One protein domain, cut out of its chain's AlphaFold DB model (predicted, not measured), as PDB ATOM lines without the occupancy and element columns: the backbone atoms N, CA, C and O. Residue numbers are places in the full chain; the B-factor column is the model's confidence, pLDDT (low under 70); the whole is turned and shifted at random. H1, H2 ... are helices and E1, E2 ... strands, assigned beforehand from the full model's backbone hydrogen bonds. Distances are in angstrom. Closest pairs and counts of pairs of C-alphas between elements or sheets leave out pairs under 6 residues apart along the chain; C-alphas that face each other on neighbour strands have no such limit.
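What this domain is: This is residues 2 to 94 of the 563 residues of an uncharacterized protein of Deltaproteobacteria bacterium (UniProt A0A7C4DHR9). Four helices stand round in a horseshoe, in the order H3, H2, H1, H4, each running the opposite way to the one it touches, and the wider gap between H3 and H4 is partly filled by a tiny two-stranded sheet, E1 beside E2. H4 packs on E2, the last turns of H2 lie near E1, and residues 88 to 94 run on past E2 as a tail with no named element. The printed part has 93 residues with four named helices and two named strands, in the order H1, H2, E1, H3, H4, E2; the sheet is E1, E2, parallel, and the class is mostly helix. The whole is compact, with a radius of gyration of the C-alphas of 11.9 A, and rounded, spanning 31 by 27 by 20 A.

Where its parts are: H1, residues 2 to 18, begins with C-alpha 2 at (0.503, 11.340, 5.208) and is 24.4 A long. H2, residues 28 to 42, is 21.0 A long. E1, residues 47 to 49, measures 6.4 A from C-alpha 47 at (6.841, 19.327, -2.814). H3, residues 51 to 61, is 15.5 A long. H4, residues 65 to 81, is 24.6 A long and has a kink of 28 degrees near residue 74. E2, residues 85 to 87, measures 6.5 A and ends with C-alpha 87 at (11.099, 24.695, -2.596).

How they stand to each other: H1 and H2 form a helical hairpin: they touch at a steep tilt of 42 degrees, opposite ways, with Asp 14 and Gly 32 as closest C-alphas, 5.7 A apart. H2 touches H3 at a shallow tilt of 26 degrees, opposite ways; their closest C-alphas, of Val 38 and Phe 53, are 6.2 A apart. H1 touches H4, opposite ways, at a shallow tilt of 34.8 degrees, only just short of steep; the closest C-alphas, of Ala 16 and Ala 71, are 4.7 A apart. H3 and H4 are close but not clearly touching, with the C-alphas of Tyr 54 and Phe 68 closest at 7.6 A. H2 and H4 are apart. E1 and E2 are parallel neighbours, with N 48 and O 85 at 2.9 A and N 87 and O 48 at 2.8 A, both within hydrogen-bond range. E1, H3, H4 and E2 form a strand-helix-strand unit, two parallel neighbour strands with helices between, and its crossover is right-handed. The closest C-alphas of H4 and E2, of Gly 76 and Val 86, are 5.9 A apart. Every O i to N i+4 pair is within hydrogen-bond range in H1 and H3, against 7 of 11 in H2 and 10 of 13 in H4.

The domain as a whole: The two C-alphas farthest apart, of Asp 24 and Gly 45, are 32.3 A apart. The printed part has no cut and no long link; the link from H1 to H2, 9 residues, is short, and the other four are tight. The mean pLDDT of the printed part is 94.1, and no printed residue is under 70.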
ATOM      1  N   LEU A   2       0.353   9.884   5.283       88.94
ATOM      2  CA  LEU A   2       0.503  11.340   5.208       88.94
ATOM      3  C   LEU A   2       0.741  11.963   6.594       88.94
ATOM      4  O   LEU A   2       1.745  12.618   6.793       88.94
ATOM      5  N   ASP A   3      -0.076  11.611   7.583       92.25
ATOM      6  CA  ASP A   3       0.014  12.066   8.986       92.25
ATOM      7  C   ASP A   3       1.399  11.838   9.621       92.25
ATOM      8  O   ASP A   3       1.898  12.678  10.367       92.25
ATOM      9  N   HIS A   4       2.047  10.710   9.304       95.19
ATOM     10  CA  HIS A   4       3.398  10.400   9.777       95.19
ATOM     11  C   HIS A   4       4.451  11.219   9.019       95.19
ATOM     12  O   HIS A   4       5.414  11.667   9.633       95.19
ATOM     13  N   LEU A   5       4.272  11.448   7.714       93.94
ATOM     14  CA  LEU A   5       5.142  12.332   6.936       93.94
ATOM     15  C   LEU A   5       5.045  13.773   7.460       93.94
ATOM     16  O   LEU A   5       6.065  14.362   7.800       93.94
ATOM     17  N   THR A   6       3.829  14.294   7.642       94.38
ATOM     18  CA  THR A   6       3.551  15.606   8.243       94.38
ATOM     19  C   THR A   6       4.185  15.728   9.630       94.38
ATOM     20  O   THR A   6       4.858  16.720   9.905       94.38
ATOM     21  N   ALA A   7       4.053  14.715  10.496       95.81
ATOM     22  CA  ALA A   7       4.684  14.709  11.818       95.81
ATOM     23  C   ALA A   7       6.225  14.675  11.751       95.81
ATOM     24  O   ALA A   7       6.888  15.379  12.516       95.81
ATOM     25  N   SER A   8       6.811  13.901  10.832       97.25
ATOM     26  CA  SER A   8       8.264  13.839  10.637       97.25
ATOM     27  C   SER A   8       8.835  15.149  10.079       97.25
ATOM     28  O   SER A   8       9.835  15.629  10.610       97.25
ATOM     29  N   LEU A   9       8.174  15.767   9.094       96.44
ATOM     30  CA  LEU A   9       8.527  17.089   8.558       96.44
ATOM     31  C   LEU A   9       8.392  18.183   9.628       96.44
ATOM     32  O   LEU A   9       9.304  18.986   9.793       96.44
ATOM     33  N   THR A  10       7.310  18.163  10.417       96.81
ATOM     34  CA  THR A  10       7.101  19.070  11.564       96.81
ATOM     35  C   THR A  10       8.263  18.980  12.552       96.81
ATOM     36  O   THR A  10       8.820  19.996  12.959       96.81
ATOM     37  N   ALA A  11       8.667  17.763  12.925       97.50
ATOM     38  CA  ALA A  11       9.768  17.562  13.860       97.50
ATOM     39  C   ALA A  11      11.134  17.966  13.271       97.50
ATOM     40  O   ALA A  11      12.003  18.406  14.020       97.50
ATOM     41  N   ALA A  12      11.339  17.810  11.959       97.81
ATOM     42  CA  ALA A  12      12.556  18.238  11.271       97.81
ATOM     43  C   ALA A  12      12.663  19.768  11.176       97.81
ATOM     44  O   ALA A  12      13.708  20.325  11.510       97.81
ATOM     45  N   LEU A  13      11.583  20.454  10.790       97.06
ATOM     46  CA  LEU A  13      11.582  21.910  10.645       97.06
ATOM     47  C   LEU A  13      11.683  22.625  12.005       97.06
ATOM     48  O   LEU A  13      12.445  23.580  12.115       97.06
ATOM     49  N   ASP A  14      11.017  22.132  13.060       97.44
ATOM     50  CA  ASP A  14      11.167  22.677  14.424       97.44
ATOM     51  C   ASP A  14      12.624  22.563  14.915       97.44
ATOM     52  O   ASP A  14      13.189  23.559  15.366       97.44
ATOM     53  N   ARG A  15      13.281  21.403  14.726       97.94
ATOM     54  CA  ARG A  15      14.719  21.244  15.025       97.94
ATOM     55  C   ARG A  15      15.581  22.247  14.258       97.94
ATOM     56  O   ARG A  15      16.423  22.899  14.870       97.94
ATOM     57  N   ALA A  16      15.373  22.357  12.946       97.62
ATOM     58  CA  ALA A  16      16.179  23.207  12.075       97.62
ATOM     59  C   ALA A  16      16.042  24.701  12.413       97.62
ATOM     60  O   ALA A  16      17.036  25.424  12.384       97.62
ATOM     61  N   CYS A  17      14.846  25.164  12.794       97.38
ATOM     62  CA  CYS A  17      14.629  26.543  13.245       97.38
ATOM     63  C   CYS A  17      15.403  26.833  14.544       97.38
ATOM     64  O   CYS A  17      16.176  27.790  14.610       97.38
ATOM     65  N   ARG A  18      15.268  25.970  15.561       96.94
ATOM     66  CA  ARG A  18      15.971  26.122  16.852       96.94
ATOM     67  C   ARG A  18      17.485  26.126  16.683       96.94
ATOM     68  O   ARG A  18      18.166  27.047  17.118       96.94
ATOM     69  N   ALA A  19      18.009  25.144  15.949       96.75
ATOM     70  CA  ALA A  19      19.433  25.014  15.641       96.75
ATOM     71  C   ALA A  19      19.979  26.096  14.680       96.75
ATOM     72  O   ALA A  19      21.150  26.044  14.301       96.75
ATOM     73  N   SER A  20      19.154  27.073  14.287       96.94
ATOM     74  CA  SER A  20      19.533  28.222  13.452       96.94
ATOM     75  C   SER A  20      19.435  29.574  14.168       96.94
ATOM     76  O   SER A  20      19.813  30.590  13.573       96.94
ATOM     77  N   GLY A  21      18.974  29.582  15.427       95.94
ATOM     78  CA  GLY A  21      18.816  30.779  16.260       95.94
ATOM     79  C   GLY A  21      17.410  31.389  16.260       95.94
ATOM     80  O   GLY A  21      17.263  32.544  16.627       95.94
ATOM     81  N   PHE A  22      16.355  30.673  15.845       96.25
ATOM     82  CA  PHE A  22      14.996  31.253  15.858       96.25
ATOM     83  C   PHE A  22      14.510  31.593  17.279       96.25
ATOM     84  O   PHE A  22      13.752  32.547  17.438       96.25
ATOM     85  N   ASP A  23      14.969  30.866  18.306       95.88
ATOM     86  CA  ASP A  23      14.643  31.160  19.711       95.88
ATOM     87  C   ASP A  23      15.171  32.542  20.181       95.88
ATOM     88  O   ASP A  23      14.693  33.041  21.198       95.88
ATOM     89  N   ASP A  24      16.091  33.181  19.436       95.75
ATOM     90  CA  ASP A  24      16.591  34.542  19.707       95.75
ATOM     91  C   ASP A  24      15.623  35.651  19.227       95.75
ATOM     92  O   ASP A  24      15.688  36.780  19.710       95.75
ATOM     93  N   TYR A  25      14.723  35.338  18.281       95.31
ATOM     94  CA  TYR A  25      13.817  36.301  17.623       95.31
ATOM     95  C   TYR A  25      12.339  36.054  17.949       95.31
ATOM     96  O   TYR A  25      11.533  36.981  17.949       95.31
ATOM     97  N   MET A  26      11.960  34.802  18.219       94.94
ATOM     98  CA  MET A  26      10.581  34.419  18.516       94.94
ATOM     99  C   MET A  26      10.514  33.442  19.699       94.94
ATOM    100  O   MET A  26      11.362  32.554  19.808       94.94
ATOM    101  N   PRO A  27       9.498  33.528  20.584       93.94
ATOM    102  CA  PRO A  27       9.430  32.666  21.760       93.94
ATOM    103  C   PRO A  27       9.435  31.183  21.376       93.94
ATOM    104  O   PRO A  27       8.593  30.737  20.597       93.94
ATOM    105  N   GLY A  28      10.318  30.382  21.976       89.56
ATOM    106  CA  GLY A  28      10.534  28.986  21.573       89.56
ATOM    107  C   GLY A  28       9.300  28.070  21.601       89.56
ATOM    108  O   GLY A  28       9.274  27.047  20.912       89.56
ATOM    109  N   GLN A  29       8.249  28.433  22.344       91.00
ATOM    110  CA  GLN A  29       6.951  27.742  22.318       91.00
ATOM    111  C   GLN A  29       6.183  27.979  21.003       91.00
ATOM    112  O   GLN A  29       5.503  27.073  20.514       91.00
ATOM    113  N   MET A  30       6.331  29.167  20.409       92.94
ATOM    114  CA  MET A  30       5.688  29.567  19.158       92.94
ATOM    115  C   MET A  30       6.300  28.867  17.944       92.94
ATOM    116  O   MET A  30       5.543  28.484  17.057       92.94
ATOM    117  N   ILE A  31       7.617  28.607  17.917       91.94
ATOM    118  CA  ILE A  31       8.289  27.893  16.806       91.94
ATOM    119  C   ILE A  31       7.536  26.596  16.474       91.94
ATOM    120  O   ILE A  31       7.043  26.410  15.363       91.94
ATOM    121  N   GLY A  32       7.335  25.744  17.482       91.12
ATOM    122  CA  GLY A  32       6.614  24.485  17.312       91.12
ATOM    123  C   GLY A  32       5.123  24.663  17.012       91.12
ATOM    124  O   GLY A  32       4.513  23.758  16.450       91.12
ATOM    125  N   HIS A  33       4.513  25.797  17.375       93.00
ATOM    126  CA  HIS A  33       3.129  26.119  17.017       93.00
ATOM    127  C   HIS A  33       3.003  26.465  15.526       93.00
ATOM    128  O   HIS A  33       2.244  25.798  14.823       93.00
ATOM    129  N   PHE A  34       3.795  27.418  15.026       91.25
ATOM    130  CA  PHE A  34       3.801  27.802  13.611       91.25
ATOM    131  C   PHE A  34       4.204  26.641  12.707       91.25
ATOM    132  O   PHE A  34       3.505  26.355  11.739       91.25
ATOM    133  N   VAL A  35       5.255  25.891  13.054       93.12
ATOM    134  CA  VAL A  35       5.674  24.721  12.267       93.12
ATOM    135  C   VAL A  35       4.553  23.669  12.184       93.12
ATOM    136  O   VAL A  35       4.320  23.117  11.110       93.12
ATOM    137  N   ARG A  36       3.778  23.447  13.259       94.25
ATOM    138  CA  ARG A  36       2.586  22.569  13.228       94.25
ATOM    139  C   ARG A  36       1.433  23.107  12.375       94.25
ATOM    140  O   ARG A  36       0.663  22.297  11.867       94.25
ATOM    141  N   GLN A  37       1.284  24.425  12.239       93.44
ATOM    142  CA  GLN A  37       0.231  25.037  11.419       93.44
ATOM    143  C   GLN A  37       0.604  25.115   9.934       93.44
ATOM    144  O   GLN A  37      -0.259  24.892   9.089       93.44
ATOM    145  N   VAL A  38       1.871  25.392   9.614       92.06
ATOM    146  CA  VAL A  38       2.319  25.632   8.234       92.06
ATOM    147  C   VAL A  38       2.676  24.336   7.498       92.06
ATOM    148  O   VAL A  38       2.321  24.183   6.333       92.06
ATOM    149  N   VAL A  39       3.289  23.341   8.157       93.12
ATOM    150  CA  VAL A  39       3.670  22.074   7.492       93.12
ATOM    151  C   VAL A  39       2.494  21.348   6.798       93.12
ATOM    152  O   VAL A  39       2.706  20.829   5.702       93.12
ATOM    153  N   PRO A  40       1.257  21.322   7.343       92.00
ATOM    154  CA  PRO A  40       0.097  20.754   6.648       92.00
ATOM    155  C   PRO A  40      -0.367  21.508   5.390       92.00
ATOM    156  O   PRO A  40      -0.984  20.881   4.535       92.00
ATOM    157  N   VAL A  41      -0.110  22.819   5.275       91.75
ATOM    158  CA  VAL A  41      -0.538  23.645   4.122       91.75
ATOM    159  C   VAL A  41       0.574  23.866   3.091       91.75
ATOM    160  O   VAL A  41       0.280  24.036   1.915       91.75
ATOM    161  N   SER A  42       1.842  23.777   3.501       91.88
ATOM    162  CA  SER A  42       3.016  23.850   2.618       91.88
ATOM    163  C   SER A  42       3.295  22.574   1.806       91.88
ATOM    164  O   SER A  42       4.147  22.609   0.918       91.88
ATOM    165  N   LEU A  43       2.647  21.442   2.112       92.94
ATOM    166  CA  LEU A  43       2.930  20.139   1.492       92.94
ATOM    167  C   LEU A  43       2.046  19.869   0.257       92.94
ATOM    168  O   LEU A  43       0.987  19.244   0.339       92.94
ATOM    169  N   GLU A  44       2.523  20.288  -0.912       92.19
ATOM    170  CA  GLU A  44       1.912  20.040  -2.223       92.19
ATOM    171  C   GLU A  44       2.415  18.709  -2.820       92.19
ATOM    172  O   GLU A  44       3.223  18.666  -3.748       92.19
ATOM    173  N   GLY A  45       1.941  17.584  -2.275       92.12
ATOM    174  CA  GLY A  45       2.292  16.246  -2.767       92.12
ATOM    175  C   GLY A  45       3.703  15.814  -2.357       92.12
ATOM    176  O   GLY A  45       3.924  15.483  -1.194       92.12
ATOM    177  N   ASP A  46       4.641  15.781  -3.309       92.50
ATOM    178  CA  ASP A  46       6.073  15.537  -3.067       92.50
ATOM    179  C   ASP A  46       6.876  16.835  -2.860       92.50
ATOM    180  O   ASP A  46       8.085  16.784  -2.631       92.50
ATOM    181  N   ARG A  47       6.221  18.001  -2.927       94.81
ATOM    182  CA  ARG A  47       6.841  19.327  -2.814       94.81
ATOM    183  C   ARG A  47       6.486  19.994  -1.496       94.81
ATOM    184  O   ARG A  47       5.341  19.938  -1.058       94.81
ATOM    185  N   PHE A  48       7.455  20.671  -0.892       95.44
ATOM    186  CA  PHE A  48       7.257  21.443   0.331       95.44
ATOM    187  C   PHE A  48       7.633  22.907   0.112       95.44
ATOM    188  O   PHE A  48       8.813  23.231  -0.017       95.44
ATOM    189  N   ARG A  49       6.629  23.784   0.047       96.06
ATOM    190  CA  ARG A  49       6.792  25.210  -0.262       96.06
ATOM    191  C   ARG A  49       7.036  26.033   0.995       96.06
ATOM    192  O   ARG A  49       6.158  26.127   1.853       96.06
ATOM    193  N   LEU A  50       8.202  26.664   1.091       94.56
ATOM    194  CA  LEU A  50       8.549  27.511   2.236       94.56
ATOM    195  C   LEU A  50       7.958  28.928   2.165       94.56
ATOM    196  O   LEU A  50       7.995  29.624   3.176       94.56
ATOM    197  N   ASP A  51       7.360  29.325   1.034       93.81
ATOM    198  CA  ASP A  51       6.778  30.658   0.786       93.81
ATOM    199  C   ASP A  51       5.955  31.205   1.971       93.81
ATOM    200  O   ASP A  51       6.254  32.276   2.497       93.81
ATOM    201  N   GLN A  52       4.954  30.447   2.435       89.88
ATOM    202  CA  GLN A  52       4.063  30.874   3.526       89.88
ATOM    203  C   GLN A  52       4.768  30.925   4.888       89.88
ATOM    204  O   GLN A  52       4.517  31.839   5.671       89.88
ATOM    205  N   PHE A  53       5.655  29.965   5.174       93.38
ATOM    206  CA  PHE A  53       6.438  29.951   6.414       93.38
ATOM    207  C   PHE A  53       7.336  31.187   6.495       93.38
ATOM    208  O   PHE A  53       7.376  31.876   7.512       93.38
ATOM    209  N   TYR A  54       8.026  31.468   5.393       95.38
ATOM    210  CA  TYR A  54       8.959  32.567   5.258       95.38
ATOM    211  C   TYR A  54       8.269  33.925   5.366       95.38
ATOM    212  O   TYR A  54       8.627  34.712   6.239       95.38
ATOM    213  N   GLN A  55       7.243  34.184   4.545       92.56
ATOM    214  CA  GLN A  55       6.537  35.469   4.561       92.56
ATOM    215  C   GLN A  55       5.918  35.762   5.932       92.56
ATOM    216  O   GLN A  55       6.098  36.863   6.448       92.56
ATOM    217  N   TRP A  56       5.254  34.783   6.557       91.88
ATOM    218  CA  TRP A  56       4.582  34.999   7.840       91.88
ATOM    219  C   TRP A  56       5.574  35.225   8.988       91.88
ATOM    220  O   TRP A  56       5.439  36.193   9.732       91.88
ATOM    221  N   VAL A  57       6.617  34.395   9.113       94.25
ATOM    222  CA  VAL A  57       7.604  34.545  10.199       94.25
ATOM    223  C   VAL A  57       8.490  35.785   9.996       94.25
ATOM    224  O   VAL A  57       8.874  36.420  10.978       94.25
ATOM    225  N   ARG A  58       8.763  36.190   8.745       93.38
ATOM    226  CA  ARG A  58       9.460  37.450   8.437       93.38
ATOM    227  C   ARG A  58       8.613  38.675   8.799       93.38
ATOM    228  O   ARG A  58       9.168  39.631   9.326       93.38
ATOM    229  N   GLN A  59       7.299  38.640   8.557       92.56
ATOM    230  CA  GLN A  59       6.371  39.728   8.908       92.56
ATOM    231  C   GLN A  59       6.140  39.856  10.422       92.56
ATOM    232  O   GLN A  59       6.139  40.967  10.937       92.56
ATOM    233  N   GLU A  60       5.951  38.741  11.132       94.44
ATOM    234  CA  GLU A  60       5.539  38.748  12.547       94.44
ATOM    235  C   GLU A  60       6.723  38.893  13.526       94.44
ATOM    236  O   GLU A  60       6.567  39.466  14.602       94.44
ATOM    237  N   TYR A  61       7.912  38.378  13.176       93.81
ATOM    238  CA  TYR A  61       9.061  38.276  14.098       93.81
ATOM    239  C   TYR A  61      10.374  38.866  13.564       93.81
ATOM    240  O   TYR A  61      11.407  38.721  14.213       93.81
ATOM    241  N   SER A  62      10.367  39.513  12.391       92.69
ATOM    242  CA  SER A  62      11.551  40.157  11.788       92.69
ATOM    243  C   SER A  62      12.804  39.261  11.702       92.69
ATOM    244  O   SER A  62      13.936  39.743  11.748       92.69
ATOM    245  N   VAL A  63      12.613  37.941  11.580       94.69
ATOM    246  CA  VAL A  63      13.711  36.961  11.539       94.69
ATOM    247  C   VAL A  63      14.610  37.241  10.324       94.69
ATOM    248  O   VAL A  63      14.098  37.326   9.204       94.69
ATOM    249  N   PRO A  64      15.939  37.377  10.494       94.44
ATOM    250  CA  PRO A  64      16.833  37.732   9.400       94.44
ATOM    251  C   PRO A  64      17.043  36.570   8.426       94.44
ATOM    252  O   PRO A  64      17.089  35.400   8.816       94.44
ATOM    253  N   ASP A  65      17.272  36.903   7.157       94.19
ATOM    254  CA  ASP A  65      17.393  35.924   6.073       94.19
ATOM    255  C   ASP A  65      18.530  34.900   6.286       94.19
ATOM    256  O   ASP A  65      18.379  33.738   5.910       94.19
ATOM    257  N   SER A  66      19.617  35.235   6.999       93.62
ATOM    258  CA  SER A  66      20.656  34.238   7.319       93.62
ATOM    259  C   SER A  66      20.216  33.195   8.359       93.62
ATOM    260  O   SER A  66      20.701  32.062   8.333       93.62
ATOM    261  N   ALA A  67      19.248  33.507   9.233       95.38
ATOM    262  CA  ALA A  67      18.635  32.511  10.117       95.38
ATOM    263  C   ALA A  67      17.737  31.552   9.325       95.38
ATOM    264  O   ALA A  67      17.878  30.335   9.469       95.38
ATOM    265  N   PHE A  68      16.894  32.075   8.426       95.69
ATOM    266  CA  PHE A  68      16.140  31.254   7.472       95.69
ATOM    267  C   PHE A  68      17.071  30.377   6.620       95.69
ATOM    268  O   PHE A  68      16.840  29.176   6.512       95.69
ATOM    269  N   GLY A  69      18.177  30.927   6.112       95.50
ATOM    270  CA  GLY A  69      19.177  30.188   5.338       95.50
ATOM    271  C   GLY A  69      19.810  29.036   6.105       95.50
ATOM    272  O   GLY A  69      19.892  27.927   5.574       95.50
ATOM    273  N   ARG A  70      20.192  29.238   7.373       96.19
ATOM    274  CA  ARG A  70      20.658  28.138   8.235       96.19
ATOM    275  C   ARG A  70      19.568  27.075   8.428       96.19
ATOM    276  O   ARG A  70      19.870  25.886   8.306       96.19
ATOM    277  N   ALA A  71      18.312  27.474   8.635       96.75
ATOM    278  CA  ALA A  71      17.212  26.535   8.863       96.75
ATOM    279  C   ALA A  71      16.875  25.719   7.605       96.75
ATOM    280  O   ALA A  71      16.722  24.501   7.683       96.75
ATOM    281  N   PHE A  72      16.815  26.353   6.433       95.69
ATOM    282  CA  PHE A  72      16.491  25.682   5.173       95.69
ATOM    283  C   PHE A  72      17.617  24.732   4.733       95.69
ATOM    284  O   PHE A  72      17.333  23.586   4.376       95.69
ATOM    285  N   ASN A  73      18.887  25.130   4.891       95.56
ATOM    286  CA  ASN A  73      20.041  24.255   4.638       95.56
ATOM    287  C   ASN A  73      20.094  23.029   5.572       95.56
ATOM    288  O   ASN A  73      20.554  21.965   5.159       95.56
ATOM    289  N   GLN A  74      19.614  23.140   6.816       96.25
ATOM    290  CA  GLN A  74      19.497  21.996   7.732       96.25
ATOM    291  C   GLN A  74      18.274  21.113   7.417       96.25
ATOM    292  O   GLN A  74      18.362  19.885   7.460       96.25
ATOM    293  N   PHE A  75      17.134  21.724   7.079       97.19
ATOM    294  CA  PHE A  75      15.865  21.033   6.833       97.19
ATOM    295  C   PHE A  75      15.828  20.282   5.493       97.19
ATOM    296  O   PHE A  75      15.371  19.138   5.451       97.19
ATOM    297  N   GLY A  76      16.340  20.879   4.410       96.25
ATOM    298  CA  GLY A  76      16.328  20.301   3.058       96.25
ATOM    299  C   GLY A  76      16.872  18.865   2.989       96.25
ATOM    300  O   GLY A  76      16.168  17.978   2.497       96.25
ATOM    301  N   PRO A  77      18.065  18.575   3.543       97.38
ATOM    302  CA  PRO A  77      18.616  17.221   3.605       97.38
ATOM    303  C   PRO A  77      17.816  16.230   4.465       97.38
ATOM    304  O   PRO A  77      17.936  15.024   4.251       97.38
ATOM    305  N   GLU A  78      17.019  16.681   5.441       97.38
ATOM    306  CA  GLU A  78      16.098  15.799   6.173       97.38
ATOM    307  C   GLU A  78      14.821  15.522   5.372       97.38
ATOM    308  O   GLU A  78      14.448  14.358   5.231       97.38
ATOM    309  N   ALA A  79      14.200  16.546   4.780       96.31
ATOM    310  CA  ALA A  79      13.022  16.396   3.923       96.31
ATOM    311  C   ALA A  79      13.305  15.510   2.692       96.31
ATOM    312  O   ALA A  79      12.532  14.594   2.394       96.31
ATOM    313  N   ALA A  80      14.469  15.672   2.054       96.50
ATOM    314  CA  ALA A  80      14.892  14.847   0.922       96.50
ATOM    315  C   ALA A  80      15.003  13.350   1.282       96.50
ATOM    316  O   ALA A  80      14.622  12.491   0.487       96.50
ATOM    317  N   ARG A  81      15.444  13.010   2.506       97.50
ATOM    318  CA  ARG A  81      15.458  11.615   3.007       97.50
ATOM    319  C   ARG A  81      14.055  11.045   3.232       97.50
ATOM    320  O   ARG A  81      13.904   9.826   3.256       97.50
ATOM    321  N   MET A  82      13.044  11.900   3.389       97.06
ATOM    322  CA  MET A  82      11.630  11.514   3.476       97.06
ATOM    323  C   MET A  82      10.951  11.436   2.097       97.06
ATOM    324  O   MET A  82       9.764  11.128   2.027       97.06
ATOM    325  N   GLY A  83      11.686  11.695   1.006       96.62
ATOM    326  CA  GLY A  83      11.151  11.729  -0.357       96.62
ATOM    327  C   GLY A  83      10.438  13.035  -0.713       96.62
ATOM    328  O   GLY A  83       9.609  13.031  -1.617       96.62
ATOM    329  N   VAL A  84      10.732  14.130  -0.000       97.25
ATOM    330  CA  VAL A  84      10.088  15.438  -0.181       97.25
ATOM    331  C   VAL A  84      11.094  16.462  -0.701       97.25
ATOM    332  O   VAL A  84      12.161  16.659  -0.119       97.25
ATOM    333  N   THR A  85      10.739  17.130  -1.795       96.75
ATOM    334  CA  THR A  85      11.527  18.197  -2.421       96.75
ATOM    335  C   THR A  85      11.151  19.536  -1.797       96.75
ATOM    336  O   THR A  85      10.017  19.989  -1.938       96.75
ATOM    337  N   VAL A  86      12.091  20.184  -1.112       96.31
ATOM    338  CA  VAL A  86      11.882  21.536  -0.570       96.31
ATOM    339  C   VAL A  86      12.004  22.566  -1.692       96.31
ATOM    340  O   VAL A  86      12.903  22.473  -2.523       96.31
ATOM    341  N   ILE A  87      11.088  23.532  -1.707       95.75
ATOM    342  CA  ILE A  87      11.099  24.695  -2.596       95.75
ATOM    343  C   ILE A  87      11.339  25.925  -1.720       95.75
ATOM    344  O   ILE A  87      10.560  26.203  -0.803       95.75
ATOM    345  N   GLU A  88      12.449  26.612  -1.984       93.31
ATOM    346  CA  GLU A  88      12.835  27.849  -1.303       93.31
ATOM    347  C   GLU A  88      11.919  29.017  -1.720       93.31
ATOM    348  O   GLU A  88      11.357  28.974  -2.818       93.31
ATOM    349  N   PRO A  89      11.725  30.037  -0.862       93.69
ATOM    350  CA  PRO A  89      10.765  31.108  -1.125       93.69
ATOM    351  C   PRO A  89      11.172  32.028  -2.281       93.69
ATOM    352  O   PRO A  89      12.343  32.385  -2.421       93.69
ATOM    353  N   GLU A  90      10.197  32.527  -3.042       89.56
ATOM    354  CA  GLU A  90      10.454  33.639  -3.966       89.56
ATOM    355  C   GLU A  90      10.867  34.908  -3.188       89.56
ATOM    356  O   GLU A  90      10.194  35.331  -2.246       89.56
ATOM    357  N   GLY A  91      11.995  35.517  -3.577       85.19
ATOM    358  CA  GLY A  91      12.563  36.697  -2.909       85.19
ATOM    359  C   GLY A  91      13.441  36.406  -1.683       85.19
ATOM    360  O   GLY A  91      13.862  37.347  -1.012       85.19
ATOM    361  N   PHE A  92      13.735  35.138  -1.388       90.62
ATOM    362  CA  PHE A  92      14.691  34.758  -0.349       90.62
ATOM    363  C   PHE A  92      16.150  34.933  -0.821       90.62
ATOM    364  O   PHE A  92      16.572  34.283  -1.777       90.62
ATOM    365  N   ASP A  93      16.929  35.773  -0.129       84.19
ATOM    366  CA  ASP A  93      18.374  35.942  -0.354       84.19
ATOM    367  C   ASP A  93      19.165  35.533   0.910       84.19
ATOM    368  O   ASP A  93      19.165  36.268   1.902       84.19
ATOM    369  N   PRO A  94      19.855  34.374   0.913       72.75
ATOM    370  CA  PRO A  94      20.616  33.907   2.072       72.75
ATOM    371  C   PRO A  94      21.925  34.675   2.335       72.75
ATOM    372  O   PRO A  94      22.563  34.419   3.355       72.75
TER     373      PRO A  94